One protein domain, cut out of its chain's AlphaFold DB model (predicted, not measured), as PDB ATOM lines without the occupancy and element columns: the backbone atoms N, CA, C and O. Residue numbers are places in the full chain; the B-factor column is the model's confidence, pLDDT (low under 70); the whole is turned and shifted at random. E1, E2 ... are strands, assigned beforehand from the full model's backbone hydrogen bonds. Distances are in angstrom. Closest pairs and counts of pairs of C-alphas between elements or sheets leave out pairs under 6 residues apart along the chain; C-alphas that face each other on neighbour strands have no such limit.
ATOM      1  N   MET A 280     344.820 314.534 283.020       90.00
ATOM      2  CA  MET A 280     345.576 314.937 281.836       90.00
ATOM      3  C   MET A 280     346.979 315.446 282.192       90.00
ATOM      4  O   MET A 280     347.257 315.836 283.326       90.00
ATOM      5  N   CYS A 281     347.873 315.468 281.206       90.38
ATOM      6  CA  CYS A 281     349.177 316.117 281.331       90.38
ATOM      7  C   CYS A 281     349.015 317.655 281.396       90.38
ATOM      8  O   CYS A 281     348.479 318.219 280.442       90.38
ATOM      9  N   PRO A 282     349.524 318.359 282.428       85.88
ATOM     10  CA  PRO A 282     349.413 319.822 282.535       85.88
ATOM     11  C   PRO A 282     350.215 320.597 281.471       85.88
ATOM     12  O   PRO A 282     349.944 321.773 281.242       85.88
ATOM     13  N   ASN A 283     351.183 319.954 280.802       84.56
ATOM     14  CA  ASN A 283     352.061 320.598 279.814       84.56
ATOM     15  C   ASN A 283     351.550 320.496 278.366       84.56
ATOM     16  O   ASN A 283     351.867 321.352 277.548       84.56
ATOM     17  N   CYS A 284     350.793 319.447 278.028       88.81
ATOM     18  CA  CYS A 284     350.309 319.204 276.658       88.81
ATOM     19  C   CYS A 284     348.853 318.707 276.591       88.81
ATOM     20  O   CYS A 284     348.431 318.159 275.572       88.81
ATOM     21  N   PHE A 285     348.101 318.849 277.690       85.94
ATOM     22  CA  PHE A 285     346.654 318.598 277.829       85.94
ATOM     23  C   PHE A 285     346.166 317.213 277.361       85.94
ATOM     24  O   PHE A 285     344.976 316.970 277.160       85.94
ATOM     25  N   THR A 286     347.098 316.274 277.204       86.75
ATOM     26  CA  THR A 286     346.844 314.924 276.704       86.75
ATOM     27  C   THR A 286     346.224 314.067 277.801       86.75
ATOM     28  O   THR A 286     346.702 314.074 278.935       86.75
ATOM     29  N   ASP A 287     345.182 313.312 277.454       85.12
ATOM     30  CA  ASP A 287     344.442 312.449 278.378       85.12
ATOM     31  C   ASP A 287     345.344 311.373 279.009       85.12
ATOM     32  O   ASP A 287     345.950 310.561 278.305       85.12
ATOM     33  N   TRP A 288     345.439 311.383 280.338       84.56
ATOM     34  CA  TRP A 288     346.356 310.553 281.122       84.56
ATOM     35  C   TRP A 288     345.755 309.194 281.507       84.56
ATOM     36  O   TRP A 288     346.481 308.308 281.951       84.56
ATOM     37  N   GLN A 289     344.440 309.002 281.339       78.62
ATOM     38  CA  GLN A 289     343.794 307.717 281.635       78.62
ATOM     39  C   GLN A 289     344.023 306.670 280.529       78.62
ATOM     40  O   GLN A 289     343.846 305.476 280.771       78.62
ATOM     41  N   ARG A 290     344.471 307.077 279.332       77.12
ATOM     42  CA  ARG A 290     344.932 306.138 278.297       77.12
ATOM     43  C   ARG A 290     346.320 305.607 278.645       77.12
ATOM     44  O   ARG A 290     347.278 306.377 278.688       77.12
ATOM     45  N   GLN A 291     346.435 304.289 278.822       70.12
ATOM     46  CA  GLN A 291     347.712 303.612 279.088       70.12
ATOM     47  C   GLN A 291     348.768 303.965 278.028       70.12
ATOM     48  O   GLN A 291     349.912 304.253 278.373       70.12
ATOM     49  N   ASP A 292     348.345 304.081 276.765       78.62
ATOM     50  CA  ASP A 292     349.160 304.462 275.606       78.62
ATOM     51  C   ASP A 292     349.971 305.753 275.786       78.62
ATOM     52  O   ASP A 292     350.956 305.923 275.069       78.62
ATOM     53  N   ASN A 293     349.555 306.657 276.686       77.19
ATOM     54  CA  ASN A 293     350.115 308.001 276.879       77.19
ATOM     55  C   ASN A 293     351.092 308.118 278.066       77.19
ATOM     56  O   ASN A 293     351.711 309.175 278.230       77.19
ATOM     57  N   LYS A 294     351.253 307.065 278.878       81.00
ATOM     58  CA  LYS A 294     352.124 307.048 280.063       81.00
ATOM     59  C   LYS A 294     353.304 306.099 279.845       81.00
ATOM     60  O   LYS A 294     353.105 304.904 279.663       81.00
ATOM     61  N   VAL A 295     354.529 306.611 279.955       77.81
ATOM     62  CA  VAL A 295     355.758 305.795 279.973       77.81
ATOM     63  C   VAL A 295     356.566 306.209 281.197       77.81
ATOM     64  O   VAL A 295     356.942 307.367 281.306       77.81
ATOM     65  N   GLU A 296     356.760 305.296 282.153       80.75
ATOM     66  CA  GLU A 296     357.642 305.490 283.327       80.75
ATOM     67  C   GLU A 296     357.384 306.780 284.147       80.75
ATOM     68  O   GLU A 296     358.276 307.341 284.770       80.75
ATOM     69  N   GLY A 297     356.136 307.270 284.158       76.00
ATOM     70  CA  GLY A 297     355.749 308.515 284.846       76.00
ATOM     71  C   GLY A 297     355.936 309.797 284.021       76.00
ATOM     72  O   GLY A 297     355.473 310.860 284.431       76.00
ATOM     73  N   LYS A 298     356.527 309.700 282.829       85.81
ATOM     74  CA  LYS A 298     356.610 310.777 281.838       85.81
ATOM     75  C   LYS A 298     355.403 310.744 280.899       85.81
ATOM     76  O   LYS A 298     354.843 309.684 280.594       85.81
ATOM     77  N   CYS A 299     355.002 311.918 280.414       86.75
ATOM     78  CA  CYS A 299     354.003 312.007 279.352       86.75
ATOM     79  C   CYS A 299     354.628 311.581 278.021       86.75
ATOM     80  O   CYS A 299     355.571 312.221 277.569       86.75
ATOM     81  N   LYS A 300     354.085 310.578 277.329       84.25
ATOM     82  CA  LYS A 300     354.647 310.113 276.047       84.25
ATOM     83  C   LYS A 300     354.687 311.195 274.955       84.25
ATOM     84  O   LYS A 300     355.529 311.124 274.067       84.25
ATOM     85  N   LEU A 301     353.792 312.185 275.026       86.88
ATOM     86  CA  LEU A 301     353.608 313.209 273.990       86.88
ATOM     87  C   LEU A 301     354.510 314.448 274.153       86.88
ATOM     88  O   LEU A 301     354.878 315.045 273.150       86.88
ATOM     89  N   CYS A 302     354.907 314.816 275.378       87.31
ATOM     90  CA  CYS A 302     355.859 315.919 275.622       87.31
ATOM     91  C   CYS A 302     357.149 315.500 276.351       87.31
ATOM     92  O   CYS A 302     357.988 316.347 276.636       87.31
ATOM     93  N   GLN A 303     357.286 314.216 276.696       86.56
ATOM     94  CA  GLN A 303     358.379 313.565 277.443       86.56
ATOM     95  C   GLN A 303     358.762 314.162 278.812       86.56
ATOM     96  O   GLN A 303     359.515 313.527 279.551       86.56
ATOM     97  N   LYS A 304     358.196 315.304 279.221       85.19
ATOM     98  CA  LYS A 304     358.380 315.872 280.563       85.19
ATOM     99  C   LYS A 304     357.780 314.960 281.648       85.19
ATOM    100  O   LYS A 304     356.692 314.392 281.488       85.19
ATOM    101  N   SER A 305     358.495 314.864 282.767       82.94
ATOM    102  CA  SER A 305     358.050 314.279 284.037       82.94
ATOM    103  C   SER A 305     356.890 315.119 284.589       82.94
ATOM    104  O   SER A 305     357.057 316.323 284.787       82.94
ATOM    105  N   VAL A 306     355.704 314.535 284.804       80.62
ATOM    106  CA  VAL A 306     354.522 315.298 285.256       80.62
ATOM    107  C   VAL A 306     353.650 314.527 286.245       80.62
ATOM    108  O   VAL A 306     353.358 313.346 286.066       80.62
ATOM    109  N   ILE A 307     353.154 315.244 287.254       82.50
ATOM    110  CA  ILE A 307     351.959 314.846 288.002       82.50
ATOM    111  C   ILE A 307     350.752 315.256 287.148       82.50
ATOM    112  O   ILE A 307     350.699 316.384 286.655       82.50
ATOM    113  N   ALA A 308     349.818 314.335 286.927       82.31
ATOM    114  CA  ALA A 308     348.642 314.591 286.104       82.31
ATOM    115  C   ALA A 308     347.555 315.342 286.888       82.31
ATOM    116  O   ALA A 308     347.304 315.034 288.053       82.31
ATOM    117  N   VAL A 309     346.904 316.294 286.220       85.81
ATOM    118  CA  VAL A 309     345.880 317.193 286.778       85.81
ATOM    119  C   VAL A 309     344.494 316.843 286.249       85.81
ATOM    120  O   VAL A 309     344.373 316.201 285.206       85.81
ATOM    121  N   ASP A 310     343.441 317.282 286.934       82.12
ATOM    122  CA  ASP A 310     342.068 317.094 286.466       82.12
ATOM    123  C   ASP A 310     341.788 317.878 285.170       82.12
ATOM    124  O   ASP A 310     342.287 318.982 284.947       82.12
ATOM    125  N   LYS A 311     340.989 317.283 284.279       79.25
ATOM    126  CA  LYS A 311     340.774 317.742 282.899       79.25
ATOM    127  C   LYS A 311     339.846 318.957 282.794       79.25
ATOM    128  O   LYS A 311     338.675 318.838 282.433       79.25
ATOM    129  N   GLY A 312     340.416 320.132 283.038       77.12
ATOM    130  CA  GLY A 312     339.844 321.448 282.749       77.12
ATOM    131  C   GLY A 312     340.934 322.483 282.433       77.12
ATOM    132  O   GLY A 312     342.113 322.205 282.652       77.12
ATOM    133  N   PRO A 313     340.584 323.667 281.897       73.75
ATOM    134  CA  PRO A 313     341.540 324.767 281.777       73.75
ATOM    135  C   PRO A 313     342.075 325.172 283.166       73.75
ATOM    136  O   PRO A 313     341.366 324.985 284.161       73.75
ATOM    137  N   PRO A 314     343.298 325.727 283.258       82.12
ATOM    138  CA  PRO A 314     343.824 326.212 284.527       82.12
ATOM    139  C   PRO A 314     342.910 327.298 285.106       82.12
ATOM    140  O   PRO A 314     342.449 328.192 284.400       82.12
ATOM    141  N   SER A 315     342.643 327.203 286.404       83.19
ATOM    142  CA  SER A 315     341.747 328.087 287.154       83.19
ATOM    143  C   SER A 315     342.356 329.472 287.414       83.19
ATOM    144  O   SER A 315     341.626 330.416 287.695       83.19
ATOM    145  N   ALA A 316     343.683 329.590 287.313       78.12
ATOM    146  CA  ALA A 316     344.433 330.842 287.238       78.12
ATOM    147  C   ALA A 316     345.784 330.598 286.542       78.12
ATOM    148  O   ALA A 316     346.305 329.479 286.570       78.12
ATOM    149  N   GLU A 317     346.375 331.643 285.966       83.75
ATOM    150  CA  GLU A 317     347.766 331.649 285.502       83.75
ATOM    151  C   GLU A 317     348.454 332.934 285.988       83.75
ATOM    152  O   GLU A 317     347.948 334.031 285.760       83.75
ATOM    153  N   ILE A 318     349.593 332.800 286.672       72.62
ATOM    154  CA  ILE A 318     350.399 333.911 287.195       72.62
ATOM    155  C   ILE A 318     351.784 333.845 286.553       72.62
ATOM    156  O   ILE A 318     352.454 332.818 286.625       72.62
ATOM    157  N   LYS A 319     352.240 334.942 285.945       75.44
ATOM    158  CA  LYS A 319     353.585 335.037 285.362       75.44
ATOM    159  C   LYS A 319     354.534 335.675 286.369       75.44
ATOM    160  O   LYS A 319     354.282 336.787 286.825       75.44
ATOM    161  N   LEU A 320     355.611 334.972 286.711       61.97
ATOM    162  CA  LEU A 320     356.650 335.424 287.636       61.97
ATOM    163  C   LEU A 320     358.000 335.348 286.915       61.97
ATOM    164  O   LEU A 320     358.537 334.267 286.674       61.97
ATOM    165  N   GLY A 321     358.524 336.510 286.518       82.81
ATOM    166  CA  GLY A 321     359.692 336.588 285.641       82.81
ATOM    167  C   GLY A 321     359.410 335.953 284.275       82.81
ATOM    168  O   GLY A 321     358.437 336.307 283.612       82.81
ATOM    169  N   GLN A 322     360.261 335.013 283.857       78.88
ATOM    170  CA  GLN A 322     360.094 334.264 282.604       78.88
ATOM    171  C   GLN A 322     359.217 333.004 282.741       78.88
ATOM    172  O   GLN A 322     358.924 332.371 281.730       78.88
ATOM    173  N   SER A 323     358.789 332.635 283.954       71.44
ATOM    174  CA  SER A 323     358.047 331.396 284.223       71.44
ATOM    175  C   SER A 323     356.553 331.651 284.433       71.44
ATOM    176  O   SER A 323     356.158 332.605 285.110       71.44
ATOM    177  N   SER A 324     355.711 330.764 283.907       74.81
ATOM    178  CA  SER A 324     354.258 330.801 284.082       74.81
ATOM    179  C   SER A 324     353.806 329.734 285.080       74.81
ATOM    180  O   SER A 324     354.150 328.559 284.956       74.81
ATOM    181  N   TRP A 325     353.019 330.137 286.075       85.00
ATOM    182  CA  TRP A 325     352.477 329.284 287.134       85.00
ATOM    183  C   TRP A 325     350.976 329.093 286.936       85.00
ATOM    184  O   TRP A 325     350.196 330.032 287.083       85.00
ATOM    185  N   ARG A 326     350.559 327.867 286.615       84.62
ATOM    186  CA  ARG A 326     349.166 327.485 286.345       84.62
ATOM    187  C   ARG A 326     348.557 326.764 287.541       84.62
ATOM    188  O   ARG A 326     349.096 325.755 287.996       84.62
ATOM    189  N   MET A 327     347.420 327.262 288.013       83.56
ATOM    190  CA  MET A 327     346.625 326.663 289.083       83.56
ATOM    191  C   MET A 327     345.571 325.718 288.501       83.56
ATOM    192  O   MET A 327     344.869 326.090 287.565       83.56
ATOM    193  N   PHE A 328     345.393 324.538 289.088       82.94
ATOM    194  CA  PHE A 328     344.304 323.613 288.768       82.94
ATOM    195  C   PHE A 328     343.550 323.241 290.050       82.94
ATOM    196  O   PHE A 328     344.141 322.707 290.993       82.94
ATOM    197  N   CYS A 329     342.245 323.522 290.084       72.44
ATOM    198  CA  CYS A 329     341.358 323.179 291.195       72.44
ATOM    199  C   CYS A 329     340.636 321.852 290.918       72.44
ATOM    200  O   CYS A 329     339.809 321.776 290.010       72.44
ATOM    201  N   GLY A 330     340.929 320.821 291.712       74.31
ATOM    202  CA  GLY A 330     340.364 319.478 291.566       74.31
ATOM    203  C   GLY A 330     339.695 318.947 292.841       74.31
ATOM    204  O   GLY A 330     339.830 319.549 293.910       74.31
TER     205      GLY A 330
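AT A GLANCE: This is residues 280 to 330 of the 1041 residues of a protein of Symbiodinium sp. CCMP2592 (UniProt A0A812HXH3). With little regular structure, this domain is a winding lobe of loops that leads into a two-stranded hairpin, E1 and E2, whose far end, residues 319 to 324, sticks out free. The printed part has 51 residues, no named helix and two named strands, E1 then E2, in one antiparallel sheet; the class is all strand, with 13 residues in named elements. It is only just compact, close to loose, with a radius of gyration of the C-alphas of 11.7 A, and only just flat, spanning 34 by 22 by 12 A.

HOW THE PARTS SIT: E1, residues 316 to 320, and E2, residues 323 to 330, form a hairpin with a tight link, antiparallel at 157 degrees. C-alphas 317 and 326 face each other at 4.5 A. N 325 and O 318 are within hydrogen-bond range at 2.8 A, as are N 320 and O 323 at 2.9 A. Outside the named strands, residues 294 to 295 pair with 298 to 299, antiparallel.

IN THESE COORDINATES: E1 begins at C-alpha 316 (344.433, 330.842, 287.238) and measures 13.1 A. E2 measures 22.6 A and ends at C-alpha 330 (340.364, 319.478, 291.566).

THE WHOLE: The C-alphas farthest apart, of Gln 291 and Gly 321, are 35.7 A apart. The printed part has no cut. Residues 280 to 315 hold no named element. Mean pLDDT of the printed part is 81.1; residue 320 is under 70.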